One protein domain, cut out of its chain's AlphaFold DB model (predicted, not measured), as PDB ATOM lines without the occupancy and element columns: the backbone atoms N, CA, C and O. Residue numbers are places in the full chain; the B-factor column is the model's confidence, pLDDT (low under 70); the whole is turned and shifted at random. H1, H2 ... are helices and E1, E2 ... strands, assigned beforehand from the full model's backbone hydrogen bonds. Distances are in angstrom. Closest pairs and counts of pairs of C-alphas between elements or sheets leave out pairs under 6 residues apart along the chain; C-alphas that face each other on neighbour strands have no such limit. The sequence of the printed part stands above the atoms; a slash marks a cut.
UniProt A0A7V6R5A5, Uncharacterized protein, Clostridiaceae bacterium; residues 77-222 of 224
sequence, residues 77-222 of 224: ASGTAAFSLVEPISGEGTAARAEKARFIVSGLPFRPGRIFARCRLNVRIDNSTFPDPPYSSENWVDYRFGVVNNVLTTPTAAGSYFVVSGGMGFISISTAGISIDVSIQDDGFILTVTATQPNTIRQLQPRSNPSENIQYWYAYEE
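Overview. This is residues 77 to 222 of the 224 residues of an uncharacterized protein of Clostridiaceae bacterium (UniProt A0A7V6R5A5). Two twisted antiparallel sheets stand partly face to face in a long, narrow body; at one end E1, E9 and the start of E4 lie across from E3, E8 and the end of E7, and at the other the hairpins E4-E5 and E6-E7 run out together. E1 runs on into E2, from one sheet to the other, and the small helix H1 leads into E9. The 146 printed residues hold one named helix and nine named strands, in the order E1 E2 E3 E4 E5 E6 E7 E8 H1 E9, mostly strand. The sheets, both wholly antiparallel, run E2 E3 E8 E7 E6, curled like part of a barrel, and E1 E9 E4 E5. The whole is only just compact, close to loose, with a radius of gyration of the C-alphas of 17.3 A and spans of 61 by 30 by 25 A, only just a rod.

Arrangement. Begin at E1, residues 77 to 82; it runs on into E2, residues 84 to 86, at 65 degrees. E2 forms a hairpin with E3, residues 100 to 105, where N 84 and O 102 are 2.8 A apart. E4, residues 112 to 129, bends by 52 degrees at residue 116 and forms a hairpin with E5, residues 136 to 148; look at N 119 and O 145, 2.8 A. Next come E6, residues 156 to 165, E7, residues 168 to 185, and E8, residues 188 to 197, a meander, each strand the antiparallel neighbour of the one before. See N 161 and O 172, 2.9 A, then N 181 and O 192, 2.8 A. E7 is staggered: residues 168 to 177 pair with E6, residues 177 to 185 with E8. E8 also pairs with E3, N 103 and O 191 being 3.0 A apart. Between the sheets, the closest C-alphas of E4 and E7 are Ile 125 and Ala 176, 5.5 A. H1, residues 210 to 213, is on the sheet of E1 at a height of 6.6 A, over none of its strands; it is too short for an O i to N i+4 pair. E9, residues 214 to 221, is an inner strand: N 79 and O 217 of E1 and E9 are 3.0 A apart, N 118 and O 216 of E4 and E9 2.8 A.

Along the chain. Find C-alpha 77 at (53.804, 43.451, 22.211), where E1 begins. E4 spans 46.1 A, E5 37.3 A, and E7, from C-alpha 168 at (13.478, 28.971, 54.402), 54.0 A. E9 ends at C-alpha 221, (53.905, 51.949, 21.665).

Size, cuts and confidence. The farthest C-alphas, Pro 109 and Gly 167, are 61.5 A apart. The printed part has no cut. The links E2 to E3 and E8 to H1 are long. pLDDT is under 70 at residues 91 to 93, 130 to 135 and 164 to 167.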
ATOM      1  N   ALA A  77      53.401  44.621  21.458       93.25
ATOM      2  CA  ALA A  77      53.804  43.451  22.211       93.25
ATOM      3  C   ALA A  77      52.565  42.822  22.843       93.25
ATOM      4  O   ALA A  77      51.614  43.513  23.213       93.25
ATOM      5  N   SER A  78      52.588  41.505  22.998       95.50
ATOM      6  CA  SER A  78      51.518  40.768  23.659       95.50
ATOM      7  C   SER A  78      52.091  39.682  24.544       95.50
ATOM      8  O   SER A  78      53.173  39.160  24.268       95.50
ATOM      9  N   GLY A  79      51.342  39.291  25.562       96.12
ATOM     10  CA  GLY A  79      51.756  38.206  26.427       96.12
ATOM     11  C   GLY A  79      50.720  37.860  27.472       96.12
ATOM     12  O   GLY A  79      49.537  38.203  27.375       96.12
ATOM     13  N   THR A  80      51.199  37.153  28.486       95.50
ATOM     14  CA  THR A  80      50.402  36.749  29.634       95.50
ATOM     15  C   THR A  80      51.016  37.255  30.923       95.50
ATOM     16  O   THR A  80      52.237  37.320  31.042       95.50
ATOM     17  N   ALA A  81      50.184  37.575  31.904       93.44
ATOM     18  CA  ALA A  81      50.618  37.920  33.251       93.44
ATOM     19  C   ALA A  81      49.675  37.300  34.284       93.44
ATOM     20  O   ALA A  81      48.546  36.938  33.962       93.44
ATOM     21  N   ALA A  82      50.128  37.177  35.528       91.44
ATOM     22  CA  ALA A  82      49.297  36.732  36.639       91.44
ATOM     23  C   ALA A  82      49.139  37.860  37.657       91.44
ATOM     24  O   ALA A  82      50.072  38.627  37.901       91.44
ATOM     25  N   PHE A  83      47.959  37.951  38.267       92.25
ATOM     26  CA  PHE A  83      47.745  38.876  39.373       92.25
ATOM     27  C   PHE A  83      48.513  38.426  40.616       92.25
ATOM     28  O   PHE A  83      48.440  37.274  41.040       92.25
ATOM     29  N   SER A  84      49.187  39.385  41.232       92.19
ATOM     30  CA  SER A  84      49.737  39.315  42.579       92.19
ATOM     31  C   SER A  84      48.862  40.149  43.514       92.19
ATOM     32  O   SER A  84      48.460  41.261  43.165       92.19
ATOM     33  N   LEU A  85      48.524  39.613  44.685       93.94
ATOM     34  CA  LEU A  85      47.783  40.366  45.697       93.94
ATOM     35  C   LEU A  85      48.683  41.439  46.315       93.94
ATOM     36  O   LEU A  85      49.856  41.188  46.594       93.94
ATOM     37  N   VAL A  86      48.129  42.628  46.536       95.50
ATOM     38  CA  VAL A  86      48.814  43.735  47.209       95.50
ATOM     39  C   VAL A  86      48.359  43.743  48.660       95.50
ATOM     40  O   VAL A  86      47.166  43.867  48.904       95.50
ATOM     41  N   GLU A  87      49.299  43.604  49.597       93.44
ATOM     42  CA  GLU A  87      49.015  43.508  51.041       93.44
ATOM     43  C   GLU A  87      48.026  42.368  51.369       93.44
ATOM     44  O   GLU A  87      46.912  42.602  51.843       93.44
ATOM     45  N   PRO A  88      48.399  41.106  51.075       92.00
ATOM     46  CA  PRO A  88      47.519  39.970  51.290       92.00
ATOM     47  C   PRO A  88      47.192  39.771  52.771       92.00
ATOM     48  O   PRO A  88      48.068  39.717  53.632       92.00
ATOM     49  N   ILE A  89      45.910  39.568  53.039       88.31
ATOM     50  CA  ILE A  89      45.361  39.105  54.303       88.31
ATOM     51  C   ILE A  89      45.242  37.581  54.201       88.31
ATOM     52  O   ILE A  89      44.488  37.060  53.376       88.31
ATOM     53  N   SER A  90      45.972  36.855  55.043       79.06
ATOM     54  CA  SER A  90      45.880  35.396  55.156       79.06
ATOM     55  C   SER A  90      45.415  35.010  56.557       79.06
ATOM     56  O   SER A  90      46.089  35.328  57.535       79.06
ATOM     57  N   GLY A  91      44.272  34.333  56.655       66.44
ATOM     58  CA  GLY A  91      43.865  33.624  57.870       66.44
ATOM     59  C   GLY A  91      44.309  32.164  57.810       66.44
ATOM     60  O   GLY A  91      44.422  31.596  56.719       66.44
ATOM     61  N   GLU A  92      44.538  31.550  58.966       58.56
ATOM     62  CA  GLU A  92      44.887  30.132  59.078       58.56
ATOM     63  C   GLU A  92      43.839  29.264  58.347       58.56
ATOM     64  O   GLU A  92      42.642  29.368  58.604       58.56
ATOM     65  N   GLY A  93      44.272  28.478  57.353       66.94
ATOM     66  CA  GLY A  93      43.384  27.627  56.545       66.94
ATOM     67  C   GLY A  93      42.527  28.337  55.480       66.94
ATOM     68  O   GLY A  93      41.716  27.677  54.833       66.94
ATOM     69  N   THR A  94      42.699  29.644  55.251       72.56
ATOM     70  CA  THR A  94      41.966  30.396  54.210       72.56
ATOM     71  C   THR A  94      42.875  30.825  53.061       72.56
ATOM     72  O   THR A  94      44.057  31.108  53.259       72.56
ATOM     73  N   ALA A  95      42.328  30.886  51.843       80.94
ATOM     74  CA  ALA A  95      43.056  31.432  50.702       80.94
ATOM     75  C   ALA A  95      43.385  32.918  50.934       80.94
ATOM     76  O   ALA A  95      42.569  33.669  51.473       80.94
ATOM     77  N   ALA A  96      44.583  33.340  50.518       88.69
ATOM     78  CA  ALA A  96      45.002  34.732  50.635       88.69
ATOM     79  C   ALA A  96      44.069  35.649  49.833       88.69
ATOM     80  O   ALA A  96      43.732  35.348  48.687       88.69
ATOM     81  N   ARG A  97      43.690  36.781  50.429       90.94
ATOM     82  CA  ARG A  97      42.786  37.785  49.847       90.94
ATOM     83  C   ARG A  97      43.321  39.185  50.078       90.94
ATOM     84  O   ARG A  97      44.037  39.404  51.045       90.94
ATOM     85  N   ALA A  98      42.964  40.141  49.236       94.56
ATOM     86  CA  ALA A  98      43.337  41.537  49.461       94.56
ATOM     87  C   ALA A  98      42.332  42.497  48.837       94.56
ATOM     88  O   ALA A  98      41.578  42.107  47.955       94.56
ATOM     89  N   GLU A  99      42.352  43.767  49.231       95.56
ATOM     90  CA  GLU A  99      41.531  44.786  48.565       95.56
ATOM     91  C   GLU A  99      42.026  45.098  47.149       95.56
ATOM     92  O   GLU A  99      41.267  45.582  46.304       95.56
ATOM     93  N   LYS A 100      43.309  44.825  46.888       96.25
ATOM     94  CA  LYS A 100      44.001  45.180  45.655       96.25
ATOM     95  C   LYS A 100      44.775  44.002  45.080       96.25
ATOM     96  O   LYS A 100      45.369  43.202  45.801       96.25
ATOM     97  N   ALA A 101      44.817  43.933  43.760       95.50
ATOM     98  CA  ALA A 101      45.628  42.982  43.015       95.50
ATOM     99  C   ALA A 101      46.307  43.708  41.858       95.50
ATOM    100  O   ALA A 101      45.705  44.586  41.251       95.50
ATOM    101  N   ARG A 102      47.543  43.352  41.525       95.38
ATOM    102  CA  ARG A 102      48.254  43.943  40.387       95.38
ATOM    103  C   ARG A 102      49.013  42.908  39.587       95.38
ATOM    104  O   ARG A 102      49.490  41.922  40.152       95.38
ATOM    105  N   PHE A 103      49.183  43.155  38.301       94.50
ATOM    106  CA  PHE A 103      50.212  42.481  37.519       94.50
ATOM    107  C   PHE A 103      51.144  43.515  36.894       94.50
ATOM    108  O   PHE A 103      50.766  44.670  36.687       94.50
ATOM    109  N   ILE A 104      52.378  43.089  36.652       96.00
ATOM    110  CA  ILE A 104      53.470  43.934  36.177       96.00
ATOM    111  C   ILE A 104      53.961  43.348  34.859       96.00
ATOM    112  O   ILE A 104      54.188  42.140  34.767       96.00
ATOM    113  N   VAL A 105      54.117  44.206  33.860       96.88
ATOM    114  CA  VAL A 105      54.780  43.906  32.591       96.88
ATOM    115  C   VAL A 105      55.969  44.851  32.476       96.88
ATOM    116  O   VAL A 105      55.805  46.052  32.662       96.88
ATOM    117  N   SER A 106      57.150  44.313  32.193       96.06
ATOM    118  CA  SER A 106      58.415  45.053  32.087       96.06
ATOM    119  C   SER A 106      59.285  44.461  30.978       96.06
ATOM    120  O   SER A 106      59.010  43.352  30.507       96.06
ATOM    121  N   GLY A 107      60.357  45.152  30.588       92.44
ATOM    122  CA  GLY A 107      61.264  44.700  29.528       92.44
ATOM    123  C   GLY A 107      60.684  44.802  28.115       92.44
ATOM    124  O   GLY A 107      61.177  44.144  27.198       92.44
ATOM    125  N   LEU A 108      59.634  45.599  27.919       91.88
ATOM    126  CA  LEU A 108      59.159  45.950  26.589       91.88
ATOM    127  C   LEU A 108      60.198  46.849  25.906       91.88
ATOM    128  O   LEU A 108      60.769  47.736  26.539       91.88
ATOM    129  N   PRO A 109      60.435  46.680  24.597       87.88
ATOM    130  CA  PRO A 109      61.435  47.464  23.881       87.88
ATOM    131  C   PRO A 109      60.934  48.874  23.514       87.88
ATOM    132  O   PRO A 109      61.510  49.516  22.632       87.88
ATOM    133  N   PHE A 110      59.822  49.309  24.107       88.75
ATOM    134  CA  PHE A 110      59.157  50.589  23.902       88.75
ATOM    135  C   PHE A 110      58.311  50.946  25.131       88.75
ATOM    136  O   PHE A 110      57.868  50.059  25.869       88.75
ATOM    137  N   ARG A 111      58.015  52.239  25.280       92.06
ATOM    138  CA  ARG A 111      57.072  52.760  26.270       92.06
ATOM    139  C   ARG A 111      55.630  52.580  25.774       92.06
ATOM    140  O   ARG A 111      55.318  53.052  24.679       92.06
ATOM    141  N   PRO A 112      54.742  51.892  26.513       94.06
ATOM    142  CA  PRO A 112      53.359  51.695  26.081       94.06
ATOM    143  C   PRO A 112      52.519  52.976  26.165       94.06
ATOM    144  O   PRO A 112      52.497  53.627  27.201       94.06
ATOM    145  N   GLY A 113      51.739  53.287  25.130       92.00
ATOM    146  CA  GLY A 113      50.711  54.337  25.168       92.00
ATOM    147  C   GLY A 113      49.295  53.791  25.368       92.00
ATOM    148  O   GLY A 113      48.456  54.410  26.027       92.00
ATOM    149  N   ARG A 114      49.010  52.600  24.824       92.88
ATOM    150  CA  ARG A 114      47.686  51.958  24.896       92.88
ATOM    151  C   ARG A 114      47.806  50.511  25.335       92.88
ATOM    152  O   ARG A 114      48.551  49.735  24.735       92.88
ATOM    153  N   ILE A 115      47.017  50.137  26.336       95.50
ATOM    154  CA  ILE A 115      46.949  48.770  26.848       95.50
ATOM    155  C   ILE A 115      45.552  48.204  26.638       95.50
ATOM    156  O   ILE A 115      44.537  48.835  26.955       95.50
ATOM    157  N   PHE A 116      45.532  46.970  26.148       96.50
ATOM    158  CA  PHE A 116      44.358  46.119  26.107       96.50
ATOM    159  C   PHE A 116      44.637  44.887  26.950       96.50
ATOM    160  O   PHE A 116      45.630  44.201  26.730       96.50
ATOM    161  N   ALA A 117      43.771  44.576  27.905       96.31
ATOM    162  CA  ALA A 117      43.922  43.383  28.721       96.31
ATOM    163  C   ALA A 117      42.579  42.688  28.893       96.31
ATOM    164  O   ALA A 117      41.566  43.332  29.159       96.31
ATOM    165  N   ARG A 118      42.566  41.365  28.759       95.19
ATOM    166  CA  ARG A 118      41.430  40.537  29.149       95.19
ATOM    167  C   ARG A 118      41.751  39.916  30.488       95.19
ATOM    168  O   ARG A 118      42.681  39.112  30.592       95.19
ATOM    169  N   CYS A 119      40.939  40.268  31.475       93.00
ATOM    170  CA  CYS A 119      41.215  39.933  32.847       93.00
ATOM    171  C   CYS A 119      40.096  39.150  33.535       93.00
ATOM    172  O   CYS A 119      38.916  39.233  33.179       93.00
ATOM    173  N   ARG A 120      40.498  38.369  34.536       91.50
ATOM    174  CA  ARG A 120      39.659  37.522  35.373       91.50
ATOM    175  C   ARG A 120      40.223  37.460  36.789       91.50
ATOM    176  O   ARG A 120      41.411  37.195  36.968       91.50
ATOM    177  N   LEU A 121      39.363  37.669  37.778       91.56
ATOM    178  CA  LEU A 121      39.668  37.538  39.204       91.56
ATOM    179  C   LEU A 121      38.381  37.268  39.990       91.56
ATOM    180  O   LEU A 121      37.296  37.590  39.513       91.56
ATOM    181  N   ASN A 122      38.479  36.689  41.186       92.56
ATOM    182  CA  ASN A 122      37.308  36.550  42.049       92.56
ATOM    183  C   ASN A 122      37.145  37.809  42.900       92.56
ATOM    184  O   ASN A 122      38.113  38.269  43.510       92.56
ATOM    185  N   VAL A 123      35.920  38.327  42.972       93.69
ATOM    186  CA  VAL A 123      35.549  39.430  43.870       93.69
ATOM    187  C   VAL A 123      34.535  38.910  44.877       93.69
ATOM    188  O   VAL A 123      33.564  38.251  44.494       93.69
ATOM    189  N   ARG A 124      34.762  39.171  46.164       91.94
ATOM    190  CA  ARG A 124      33.829  38.786  47.225       91.94
ATOM    191  C   ARG A 124      32.610  39.692  47.166       91.94
ATOM    192  O   ARG A 124      32.755  40.900  47.018       91.94
ATOM    193  N   ILE A 125      31.422  39.112  47.274       91.06
ATOM    194  CA  ILE A 125      30.153  39.843  47.147       91.06
ATOM    195  C   ILE A 125      29.308  39.821  48.413       91.06
ATOM    196  O   ILE A 125      28.534  40.753  48.618       91.06
ATOM    197  N   ASP A 126      29.432  38.778  49.234       87.44
ATOM    198  CA  ASP A 126      28.775  38.679  50.537       87.44
ATOM    199  C   ASP A 126      29.266  37.441  51.313       87.44
ATOM    200  O   ASP A 126      30.136  36.701  50.844       87.44
ATOM    201  N   ASN A 127      28.651  37.177  52.463       82.06
ATOM    202  CA  ASN A 127      28.688  35.916  53.191       82.06
ATOM    203  C   ASN A 127      27.281  35.331  53.303       82.06
ATOM    204  O   ASN A 127      26.344  36.034  53.672       82.06
ATOM    205  N   SER A 128      27.136  34.033  53.062       76.44
ATOM    206  CA  SER A 128      25.926  33.322  53.465       76.44
ATOM    207  C   SER A 128      26.088  32.903  54.914       76.44
ATOM    208  O   SER A 128      27.043  32.205  55.259       76.44
ATOM    209  N   THR A 129      25.156  33.323  55.759       71.25
ATOM    210  CA  THR A 129      24.995  32.797  57.113       71.25
ATOM    211  C   THR A 129      23.964  31.677  57.073       71.25
ATOM    212  O   THR A 129      22.922  31.805  56.430       71.25
ATOM    213  N   PHE A 130      24.273  30.553  57.714       69.00
ATOM    214  CA  PHE A 130      23.334  29.446  57.868       69.00
ATOM    215  C   PHE A 130      22.722  29.482  59.282       69.00
ATOM    216  O   PHE A 130      23.333  30.053  60.190       69.00
ATOM    217  N   PRO A 131      21.524  28.899  59.490       64.38
ATOM    218  CA  PRO A 131      20.812  28.965  60.771       64.38
ATOM    219  C   PRO A 131      21.580  28.344  61.943       64.38
ATOM    220  O   PRO A 131      21.439  28.807  63.070       64.38
ATOM    221  N   ASP A 132      22.409  27.336  61.661       66.50
ATOM    222  CA  ASP A 132      23.224  26.648  62.653       66.50
ATOM    223  C   ASP A 132      24.683  27.137  62.564       66.50
ATOM    224  O   ASP A 132      25.360  26.912  61.552       66.50
ATOM    225  N   PRO A 133      25.220  27.806  63.598       57.59
ATOM    226  CA  PRO A 133      26.653  28.036  63.707       57.59
ATOM    227  C   PRO A 133      27.394  26.687  63.722       57.59
ATOM    228  O   PRO A 133      26.898  25.733  64.320       57.59
ATOM    229  N   PRO A 134      28.594  26.577  63.128       59.03
ATOM    230  CA  PRO A 134      29.450  27.646  62.619       59.03
ATOM    231  C   PRO A 134      29.394  27.806  61.088       59.03
ATOM    232  O   PRO A 134      30.347  28.305  60.486       59.03
ATOM    233  N   TYR A 135      28.331  27.350  60.425       64.38
ATOM    234  CA  TYR A 135      28.310  27.326  58.967       64.38
ATOM    235  C   TYR A 135      28.113  28.752  58.425       64.38
ATOM    236  O   TYR A 135      27.059  29.369  58.567       64.38
ATOM    237  N   SER A 136      29.159  29.296  57.805       70.44
ATOM    238  CA  SER A 136      29.081  30.467  56.934       70.44
ATOM    239  C   SER A 136      29.944  30.217  55.703       70.44
ATOM    240  O   SER A 136      31.010  29.609  55.809       70.44
ATOM    241  N   SER A 137      29.471  30.628  54.529       78.25
ATOM    242  CA  SER A 137      30.220  30.484  53.278       78.25
ATOM    243  C   SER A 137      30.479  31.842  52.653       78.25
ATOM    244  O   SER A 137      29.581  32.675  52.544       78.25
ATOM    245  N   GLU A 138      31.718  32.066  52.230       86.12
ATOM    246  CA  GLU A 138      32.082  33.270  51.495       86.12
ATOM    247  C   GLU A 138      31.517  33.181  50.075       86.12
ATOM    248  O   GLU A 138      31.748  32.197  49.368       86.12
ATOM    249  N   ASN A 139      30.794  34.211  49.645       87.31
ATOM    250  CA  ASN A 139      30.241  34.280  48.302       87.31
ATOM    251  C   ASN A 139      31.149  35.123  47.418       87.31
ATOM    252  O   ASN A 139      31.463  36.275  47.727       87.31
ATOM    253  N   TRP A 140      31.533  34.543  46.289       90.88
ATOM    254  CA  TRP A 140      32.442  35.138  45.324       90.88
ATOM    255  C   TRP A 140      31.805  35.128  43.944       90.88
ATOM    256  O   TRP A 140      31.113  34.178  43.579       90.88
ATOM    257  N   VAL A 141      32.081  36.160  43.155       90.56
ATOM    258  CA  VAL A 141      31.749  36.178  41.731       90.56
ATOM    259  C   VAL A 141      33.020  36.055  40.902       90.56
ATOM    260  O   VAL A 141      34.044  36.668  41.207       90.56
ATOM    261  N   ASP A 142      32.934  35.261  39.836       90.50
ATOM    262  CA  ASP A 142      33.953  35.218  38.795       90.50
ATOM    263  C   ASP A 142      33.883  36.502  37.965       90.50
ATOM    264  O   ASP A 142      33.028  36.649  37.088       90.50
ATOM    265  N   TYR A 143      34.769  37.444  38.253       92.00
ATOM    266  CA  TYR A 143      34.724  38.768  37.667       92.00
ATOM    267  C   TYR A 143      35.587  38.823  36.411       92.00
ATOM    268  O   TYR A 143      36.817  38.785  36.476       92.00
ATOM    269  N   ARG A 144      34.938  38.943  35.250       92.44
ATOM    270  CA  ARG A 144      35.593  39.060  33.941       92.44
ATOM    271  C   ARG A 144      35.476  40.484  33.426       92.44
ATOM    272  O   ARG A 144      34.372  41.018  33.343       92.44
ATOM    273  N   PHE A 145      36.597  41.077  33.043       93.75
ATOM    274  CA  PHE A 145      36.641  42.458  32.577       93.75
ATOM    275  C   PHE A 145      37.694  42.663  31.501       93.75
ATOM    276  O   PHE A 145      38.632  41.876  31.357       93.75
ATOM    277  N   GLY A 146      37.506  43.726  30.728       95.19
ATOM    278  CA  GLY A 146      38.489  44.228  29.789       95.19
ATOM    279  C   GLY A 146      39.093  45.528  30.300       95.19
ATOM    280  O   GLY A 146      38.394  46.356  30.887       95.19
ATOM    281  N   VAL A 147      40.377  45.717  30.039       96.44
ATOM    282  CA  VAL A 147      40.975  47.044  29.927       96.44
ATOM    283  C   VAL A 147      41.118  47.330  28.445       96.44
ATOM    284  O   VAL A 147      41.634  46.493  27.710       96.44
ATOM    285  N   VAL A 148      40.604  48.467  27.999       95.31
ATOM    286  CA  VAL A 148      40.626  48.918  26.609       95.31
ATOM    287  C   VAL A 148      41.103  50.354  26.623       95.31
ATOM    288  O   VAL A 148      40.457  51.205  27.228       95.31
ATOM    289  N   ASN A 149      42.245  50.614  25.985       93.25
ATOM    290  CA  ASN A 149      42.897  51.923  26.010       93.25
ATOM    291  C   ASN A 149      43.034  52.473  27.435       93.25
ATOM    292  O   ASN A 149      42.652  53.605  27.714       93.25
ATOM    293  N   ASN A 150      43.550  51.644  28.345       92.81
ATOM    294  CA  ASN A 150      43.780  52.001  29.751       92.81
ATOM    295  C   ASN A 150      42.488  52.270  30.558       92.81
ATOM    296  O   ASN A 150      42.562  52.682  31.712       92.81
ATOM    297  N   VAL A 151      41.306  52.003  29.986       94.12
ATOM    298  CA  VAL A 151      39.993  52.198  30.618       94.12
ATOM    299  C   VAL A 151      39.300  50.859  30.852       94.12
ATOM    300  O   VAL A 151      39.362  49.946  30.033       94.12
ATOM    301  N   LEU A 152      38.609  50.736  31.981       95.62
ATOM    302  CA  LEU A 152      37.850  49.544  32.349       95.62
ATOM    303  C   LEU A 152      36.520  49.462  31.583       95.62
ATOM    304  O   LEU A 152      35.721  50.393  31.636       95.62
ATOM    305  N   THR A 153      36.232  48.323  30.948       90.12
ATOM    306  CA  THR A 153      34.971  48.119  30.203       90.12
ATOM    307  C   THR A 153      33.844  47.502  31.034       90.12
ATOM    308  O   THR A 153      32.691  47.551  30.617       90.12
ATOM    309  N   THR A 154      34.155  46.929  32.205       90.94
ATOM    310  CA  THR A 154      33.178  46.260  33.088       90.94
ATOM    311  C   THR A 154      33.424  46.654  34.550       90.94
ATOM    312  O   THR A 154      34.103  45.922  35.273       90.94
ATOM    313  N   PRO A 155      32.924  47.816  35.010       90.38
ATOM    314  CA  PRO A 155      33.187  48.333  36.358       90.38
ATOM    315  C   PRO A 155      32.368  47.674  37.469       90.38
ATOM    316  O   PRO A 155      32.784  47.715  38.627       90.38
ATOM    317  N   THR A 156      31.241  47.036  37.131       92.25
ATOM    318  CA  THR A 156      30.477  46.198  38.071       92.25
ATOM    319  C   THR A 156      30.022  44.876  37.442       92.25
ATOM    320  O   THR A 156      29.883  44.770  36.222       92.25
ATOM    321  N   ALA A 157      29.781  43.867  38.283       89.81
ATOM    322  CA  ALA A 157      29.169  42.590  37.920       89.81
ATOM    323  C   ALA A 157      28.292  42.081  39.074       89.81
ATOM    324  O   ALA A 157      28.678  42.166  40.238       89.81
ATOM    325  N   ALA A 158      27.116  41.535  38.765       87.88
ATOM    326  CA  ALA A 158      26.224  40.959  39.767       87.88
ATOM    327  C   ALA A 158      26.450  39.448  39.918       87.88
ATOM    328  O   ALA A 158      26.689  38.747  38.934       87.88
ATOM    329  N   GLY A 159      26.337  38.948  41.147       84.31
ATOM    330  CA  GLY A 159      26.344  37.525  41.468       84.31
ATOM    331  C   GLY A 159      25.130  37.161  42.318       84.31
ATOM    332  O   GLY A 159      24.768  37.886  43.244       84.31
ATOM    333  N   SER A 160      24.488  36.043  41.988       83.69
ATOM    334  CA  SER A 160      23.412  35.465  42.796       83.69
ATOM    335  C   SER A 160      23.981  34.431  43.760       83.69
ATOM    336  O   SER A 160      24.872  33.667  43.393       83.69
ATOM    337  N   TYR A 161      23.463  34.391  44.979       81.19
ATOM    338  CA  TYR A 161      23.863  33.440  46.011       81.19
ATOM    339  C   TYR A 161      22.649  33.021  46.831       81.19
ATOM    340  O   TYR A 161      21.609  33.680  46.830       81.19
ATOM    341  N   PHE A 162      22.770  31.887  47.506       75.00
ATOM    342  CA  PHE A 162      21.690  31.321  48.297       75.00
ATOM    343  C   PHE A 162      21.919  31.599  49.780       75.00
ATOM    344  O   PHE A 162      23.031  31.429  50.288       75.00
ATOM    345  N   VAL A 163      20.860  32.007  50.473       73.38
ATOM    346  CA  VAL A 163      20.859  32.257  51.915       73.38
ATOM    347  C   VAL A 163      19.736  31.444  52.543       73.38
ATOM    348  O   VAL A 163      18.612  31.451  52.047       73.38
ATOM    349  N   VAL A 164      20.029  30.757  53.648       69.38
ATOM    350  CA  VAL A 164      19.018  30.050  54.443       69.38
ATOM    351  C   VAL A 164      18.808  30.815  55.737       69.38
ATOM    352  O   VAL A 164      19.734  30.956  56.530       69.38
ATOM    353  N   SER A 165      17.587  31.287  55.975       67.62
ATOM    354  CA  SER A 165      17.221  31.982  57.208       67.62
ATOM    355  C   SER A 165      15.888  31.456  57.731       67.62
ATOM    356  O   SER A 165      14.920  31.338  56.980       67.62
ATOM    357  N   GLY A 166      15.843  31.080  59.013       65.00
ATOM    358  CA  GLY A 166      14.618  30.601  59.667       65.00
ATOM    359  C   GLY A 166      13.992  29.344  59.043       65.00
ATOM    360  O   GLY A 166      12.775  29.193  59.083       65.00
ATOM    361  N   GLY A 167      14.791  28.466  58.424       66.12
ATOM    362  CA  GLY A 167      14.308  27.244  57.762       66.12
ATOM    363  C   GLY A 167      13.773  27.440  56.337       66.12
ATOM    364  O   GLY A 167      13.368  26.464  55.708       66.12
ATOM    365  N   MET A 168      13.806  28.666  55.798       70.25
ATOM    366  CA  MET A 168      13.478  28.971  54.402       70.25
ATOM    367  C   MET A 168      14.721  29.428  53.634       70.25
ATOM    368  O   MET A 168      15.576  30.142  54.162       70.25
ATOM    369  N   GLY A 169      14.827  28.995  52.378       73.06
ATOM    370  CA  GLY A 169      15.906  29.368  51.473       73.06
ATOM    371  C   GLY A 169      15.489  30.477  50.514       73.06
ATOM    372  O   GLY A 169      14.445  30.372  49.872       73.06
ATOM    373  N   PHE A 170      16.317  31.508  50.385       80.00
ATOM    374  CA  PHE A 170      16.108  32.632  49.477       80.00
ATOM    375  C   PHE A 170      17.316  32.800  48.552       80.00
ATOM    376  O   PHE A 170      18.457  32.548  48.941       80.00
ATOM    377  N   ILE A 171      17.059  33.240  47.319       81.75
ATOM    378  CA  ILE A 171      18.110  33.688  46.403       81.75
ATOM    379  C   ILE A 171      18.296  35.186  46.617       81.75
ATOM    380  O   ILE A 171      17.356  35.963  46.448       81.75
ATOM    381  N   SER A 172      19.517  35.573  46.953       84.12
ATOM    382  CA  SER A 172      19.952  36.959  47.063       84.12
ATOM    383  C   SER A 172      20.855  37.316  45.887       84.12
ATOM    384  O   SER A 172      21.502  36.454  45.288       84.12
ATOM    385  N   ILE A 173      20.903  38.600  45.541       84.69
ATOM    386  CA  ILE A 173      21.777  39.132  44.493       84.69
ATOM    387  C   ILE A 173      22.592  40.263  45.104       84.69
ATOM    388  O   ILE A 173      22.033  41.158  45.732       84.69
ATOM    389  N   SER A 174      23.906  40.222  44.905       88.75
ATOM    390  CA  SER A 174      24.823  41.288  45.303       88.75
ATOM    391  C   SER A 174      25.683  41.702  44.112       88.75
ATOM    392  O   SER A 174      25.838  40.958  43.137       88.75
ATOM    393  N   THR A 175      26.216  42.916  44.170       91.75
ATOM    394  CA  THR A 175      27.030  43.507  43.110       91.75
ATOM    395  C   THR A 175      28.472  43.628  43.578       91.75
ATOM    396  O   THR A 175      28.767  44.281  44.577       91.75
ATOM    397  N   ALA A 176      29.375  43.006  42.825       94.00
ATOM    398  CA  ALA A 176      30.797  43.286  42.880       94.00
ATOM    399  C   ALA A 176      31.114  44.507  42.020       94.00
ATOM    400  O   ALA A 176      30.542  44.699  40.943       94.00
ATOM    401  N   GLY A 177      32.101  45.273  42.453       94.44
ATOM    402  CA  GLY A 177      32.613  46.419  41.721       94.44
ATOM    403  C   GLY A 177      34.119  46.470  41.843       94.44
ATOM    404  O   GLY A 177      34.670  46.132  42.895       94.44
ATOM    405  N   ILE A 178      34.775  46.899  40.772       96.38
ATOM    406  CA  ILE A 178      36.214  47.137  40.758       96.38
ATOM    407  C   ILE A 178      36.528  48.485  40.110       96.38
ATOM    408  O   ILE A 178      35.757  49.015  39.310       96.38
ATOM    409  N   SER A 179      37.694  49.025  40.431       96.81
ATOM    410  CA  SER A 179      38.346  50.081  39.663       96.81
ATOM    411  C   SER A 179      39.715  49.602  39.203       96.81
ATOM    412  O   SER A 179      40.295  48.691  39.802       96.81
ATOM    413  N   ILE A 180      40.236  50.228  38.149       96.88
ATOM    414  CA  ILE A 180      41.607  50.010  37.696       96.88
ATOM    415  C   ILE A 180      42.418  51.292  37.831       96.88
ATOM    416  O   ILE A 180      41.877  52.391  37.726       96.88
ATOM    417  N   ASP A 181      43.714  51.112  38.016       97.44
ATOM    418  CA  ASP A 181      44.750  52.113  37.834       97.44
ATOM    419  C   ASP A 181      45.830  51.499  36.939       97.44
ATOM    420  O   ASP A 181      46.256  50.361  37.163       97.44
ATOM    421  N   VAL A 182      46.216  52.216  35.885       96.94
ATOM    422  CA  VAL A 182      47.214  51.759  34.914       96.94
ATOM    423  C   VAL A 182      48.375  52.741  34.937       96.94
ATOM    424  O   VAL A 182      48.253  53.870  34.469       96.94
ATOM    425  N   SER A 183      49.506  52.301  35.475       97.00
ATOM    426  CA  SER A 183      50.736  53.085  35.544       97.00
ATOM    427  C   SER A 183      51.668  52.676  34.406       97.00
ATOM    428  O   SER A 183      52.164  51.550  34.382       97.00
ATOM    429  N   ILE A 184      51.877  53.585  33.455       96.12
ATOM    430  CA  ILE A 184      52.808  53.416  32.332       96.12
ATOM    431  C   ILE A 184      54.248  53.641  32.805       96.12
ATOM    432  O   ILE A 184      54.513  54.562  33.578       96.12
ATOM    433  N   GLN A 185      55.169  52.814  32.318       94.94
ATOM    434  CA  GLN A 185      56.611  52.902  32.549       94.94
ATOM    435  C   GLN A 185      57.353  52.936  31.211       94.94
ATOM    436  O   GLN A 185      56.795  52.568  30.179       94.94
ATOM    437  N   ASP A 186      58.620  53.347  31.227       92.44
ATOM    438  CA  ASP A 186      59.413  53.486  29.998       92.44
ATOM    439  C   ASP A 186      59.626  52.154  29.255       92.44
ATOM    440  O   ASP A 186      59.779  52.153  28.036       92.44
ATOM    441  N   ASP A 187      59.586  51.025  29.965       92.81
ATOM    442  CA  ASP A 187      59.757  49.674  29.424       92.81
ATOM    443  C   ASP A 187      58.570  48.746  29.749       92.81
ATOM    444  O   ASP A 187      58.698  47.520  29.715       92.81
ATOM    445  N   GLY A 188      57.407  49.288  30.118       95.88
ATOM    446  CA  GLY A 188      56.362  48.447  30.687       95.88
ATOM    447  C   GLY A 188      55.138  49.164  31.225       95.88
ATOM    448  O   GLY A 188      54.872  50.327  30.933       95.88
ATOM    449  N   PHE A 189      54.358  48.437  32.019       97.44
ATOM    450  CA  PHE A 189      53.212  48.979  32.735       97.44
ATOM    451  C   PHE A 189      52.839  48.133  33.955       97.44
ATOM    452  O   PHE A 189      53.101  46.929  34.031       97.44
ATOM    453  N   ILE A 190      52.156  48.765  34.906       97.62
ATOM    454  CA  ILE A 190      51.516  48.110  36.047       97.62
ATOM    455  C   ILE A 190      50.018  48.335  35.936       97.62
ATOM    456  O   ILE A 190      49.561  49.474  35.894       97.62
ATOM    457  N   LEU A 191      49.251  47.249  35.949       97.50
ATOM    458  CA  LEU A 191      47.800  47.306  36.076       97.50
ATOM    459  C   LEU A 191      47.429  46.895  37.494       97.50
ATOM    460  O   LEU A 191      47.651  45.749  37.890       97.50
ATOM    461  N   THR A 192      46.845  47.823  38.244       97.56
ATOM    462  CA  THR A 192      46.331  47.601  39.597       97.56
ATOM    463  C   THR A 192      44.811  47.613  39.575       97.56
ATOM    464  O   THR A 192      44.190  48.542  39.075       97.56
ATOM    465  N   VAL A 193      44.197  46.589  40.150       96.88
ATOM    466  CA  VAL A 193      42.757  46.471  40.368       96.88
ATOM    467  C   VAL A 193      42.475  46.687  41.844       96.88
ATOM    468  O   VAL A 193      43.180  46.144  42.693       96.88
ATOM    469  N   THR A 194      41.426  47.443  42.152       97.25
ATOM    470  CA  THR A 194      40.933  47.651  43.519       97.25
ATOM    471  C   THR A 194      39.474  47.220  43.603       97.25
ATOM    472  O   THR A 194      38.669  47.629  42.768       97.25
ATOM    473  N   ALA A 195      39.116  46.414  44.602       96.00
ATOM    474  CA  ALA A 195      37.721  46.121  44.917       96.00
ATOM    475  C   ALA A 195      37.024  47.386  45.434       96.00
ATOM    476  O   ALA A 195      37.478  48.010  46.391       96.00
ATOM    477  N   THR A 196      35.903  47.762  44.824       95.69
ATOM    478  CA  THR A 196      35.124  48.950  45.205       95.69
ATOM    479  C   THR A 196      33.769  48.593  45.801       95.69
ATOM    480  O   THR A 196      33.273  49.333  46.653       95.69
ATOM    481  N   GLN A 197      33.191  47.450  45.418       92.44
ATOM    482  CA  GLN A 197      31.930  46.949  45.967       92.44
ATOM    483  C   GLN A 197      31.997  45.447  46.280       92.44
ATOM    484  O   GLN A 197      32.678  44.718  45.551       92.44
ATOM    485  N   PRO A 198      31.263  44.994  47.316       88.25
ATOM    486  CA  PRO A 198      30.416  45.786  48.224       88.25
ATOM    487  C   PRO A 198      31.243  46.652  49.194       88.25
ATOM    488  O   PRO A 198      32.415  46.385  49.442       88.25
ATOM    489  N   ASN A 199      30.646  47.704  49.768       85.25
ATOM    490  CA  ASN A 199      31.356  48.629  50.674       85.25
ATOM    491  C   ASN A 199      31.834  47.979  51.982       85.25
ATOM    492  O   ASN A 199      32.694  48.533  52.658       85.25
ATOM    493  N   THR A 200      31.263  46.835  52.341       84.19
ATOM    494  CA  THR A 200      31.519  46.127  53.597       84.19
ATOM    495  C   THR A 200      32.634  45.091  53.485       84.19
ATOM    496  O   THR A 200      33.307  44.819  54.473       84.19
ATOM    497  N   ILE A 201      32.825  44.488  52.306       86.00
ATOM    498  CA  ILE A 201      33.732  43.352  52.109       86.00
ATOM    499  C   ILE A 201      34.436  43.494  50.753       86.00
ATOM    500  O   ILE A 201      34.046  42.897  49.753       86.00
ATOM    501  N   ARG A 202      35.495  44.306  50.721       90.31
ATOM    502  CA  ARG A 202      36.268  44.615  49.510       90.31
ATOM    503  C   ARG A 202      37.434  43.656  49.363       90.31
ATOM    504  O   ARG A 202      38.550  43.962  49.756       90.31
ATOM    505  N   GLN A 203      37.172  42.461  48.852       93.69
ATOM    506  CA  GLN A 203      38.201  41.431  48.756       93.69
ATOM    507  C   GLN A 203      38.276  40.833  47.362       93.69
ATOM    508  O   GLN A 203      37.269  40.483  46.749       93.69
ATOM    509  N   LEU A 204      39.510  40.697  46.900       94.25
ATOM    510  CA  LEU A 204      39.929  40.049  45.678       94.25
ATOM    511  C   LEU A 204      40.676  38.774  46.034       94.25
ATOM    512  O   LEU A 204      41.447  38.739  46.999       94.25
ATOM    513  N   GLN A 205      40.483  37.748  45.218       91.69
ATOM    514  CA  GLN A 205      41.198  36.491  45.351       91.69
ATOM    515  C   GLN A 205      41.575  35.957  43.965       91.69
ATOM    516  O   GLN A 205      40.723  35.909  43.069       91.69
ATOM    517  N   PRO A 206      42.823  35.504  43.762       84.94
ATOM    518  CA  PRO A 206      43.134  34.627  42.650       84.94
ATOM    519  C   PRO A 206      42.308  33.342  42.770       84.94
ATOM    520  O   PRO A 206      42.012  32.844  43.862       84.94
ATOM    521  N   ARG A 207      41.934  32.775  41.631       81.88
ATOM    522  CA  ARG A 207      41.289  31.469  41.562       81.88
ATOM    523  C   ARG A 207      42.244  30.395  42.076       81.88
ATOM    524  O   ARG A 207      43.461  30.513  41.947       81.88
ATOM    525  N   SER A 208      41.687  29.338  42.655       77.06
ATOM    526  CA  SER A 208      42.465  28.227  43.212       77.06
ATOM    527  C   SER A 208      43.286  27.487  42.154       77.06
ATOM    528  O   SER A 208      44.356  26.979  42.466       77.06
ATOM    529  N   ASN A 209      42.813  27.450  40.905       80.62
ATOM    530  CA  ASN A 209      43.560  26.916  39.775       80.62
ATOM    531  C   ASN A 209      44.436  28.022  39.145       80.62
ATOM    532  O   ASN A 209      43.889  28.955  38.548       80.62
ATOM    533  N   PRO A 210      45.779  27.920  39.202       74.81
ATOM    534  CA  PRO A 210      46.682  28.936  38.660       74.81
ATOM    535  C   PRO A 210      46.497  29.202  37.162       74.81
ATOM    536  O   PRO A 210      46.651  30.340  36.726       74.81
ATOM    537  N   SER A 211      46.111  28.185  36.382       78.75
ATOM    538  CA  SER A 211      45.856  28.341  34.939       78.75
ATOM    539  C   SER A 211      44.672  29.265  34.637       78.75
ATOM    540  O   SER A 211      44.602  29.857  33.564       78.75
ATOM    541  N   GLU A 212      43.766  29.457  35.600       79.50
ATOM    542  CA  GLU A 212      42.621  30.361  35.474       79.50
ATOM    543  C   GLU A 212      42.937  31.805  35.894       79.50
ATOM    544  O   GLU A 212      42.080  32.676  35.743       79.50
ATOM    545  N   ASN A 213      44.149  32.061  36.404       82.56
ATOM    546  CA  ASN A 213      44.636  33.386  36.807       82.56
ATOM    547  C   ASN A 213      45.517  34.051  35.747       82.56
ATOM    548  O   ASN A 213      46.138  35.082  36.021       82.56
ATOM    549  N   ILE A 214      45.578  33.474  34.549       87.56
ATOM    550  CA  ILE A 214      46.343  34.008  33.430       87.56
ATOM    551  C   ILE A 214      45.534  35.126  32.763       87.56
ATOM    552  O   ILE A 214      44.415  34.921  32.296       87.56
ATOM    553  N   GLN A 215      46.123  36.315  32.731       92.44
ATOM    554  CA  GLN A 215      45.592  37.518  32.100       92.44
ATOM    555  C   GLN A 215      46.296  37.698  30.760       92.44
ATOM    556  O   GLN A 215      47.525  37.646  30.712       92.44
ATOM    557  N   TYR A 216      45.545  37.928  29.688       95.69
ATOM    558  CA  TYR A 216      46.119  38.193  28.369       95.69
ATOM    559  C   TYR A 216      46.188  39.693  28.145       95.69
ATOM    560  O   TYR A 216      45.209  40.391  28.415       95.69
ATOM    561  N   TRP A 217      47.312  40.184  27.636       97.19
ATOM    562  CA  TRP A 217      47.515  41.607  27.408       97.19
ATOM    563  C   TRP A 217      48.151  41.889  26.047       97.19
ATOM    564  O   TRP A 217      48.885  41.068  25.497       97.19
ATOM    565  N   TYR A 218      47.863  43.084  25.546       96.25
ATOM    566  CA  TYR A 218      48.457  43.718  24.381       96.25
ATOM    567  C   TYR A 218      48.851  45.139  24.776       96.25
ATOM    568  O   TYR A 218      48.054  45.862  25.379       96.25
ATOM    569  N   ALA A 219      50.068  45.536  24.432       95.50
ATOM    570  CA  ALA A 219      50.603  46.869  24.645       95.50
ATOM    571  C   ALA A 219      51.047  47.437  23.301       95.50
ATOM    572  O   ALA A 219      51.750  46.762  22.549       95.50
ATOM    573  N   TYR A 220      50.635  48.665  23.017       92.88
ATOM    574  CA  TYR A 220      51.042  49.412  21.833       92.88
ATOM    575  C   TYR A 220      51.927  50.574  22.258       92.88
ATOM    576  O   TYR A 220      51.625  51.226  23.261       92.88
ATOM    577  N   GLU A 221      52.990  50.820  21.500       89.69
ATOM    578  CA  GLU A 221      53.905  51.949  21.665       89.69
ATOM    579  C   GLU A 221      53.138  53.276  21.727       89.69
ATOM    580  O   GLU A 221      52.097  53.453  21.084       89.69
ATOM    581  N   GLU A 222      53.623  54.178  22.577       79.94
ATOM    582  CA  GLU A 222      53.191  55.571  22.608       79.94
ATOM    583  C   GLU A 222      53.526  56.204  21.251       79.94
ATOM    584  O   GLU A 222      54.689  56.249  20.854       79.94
TER     585      GLU A 222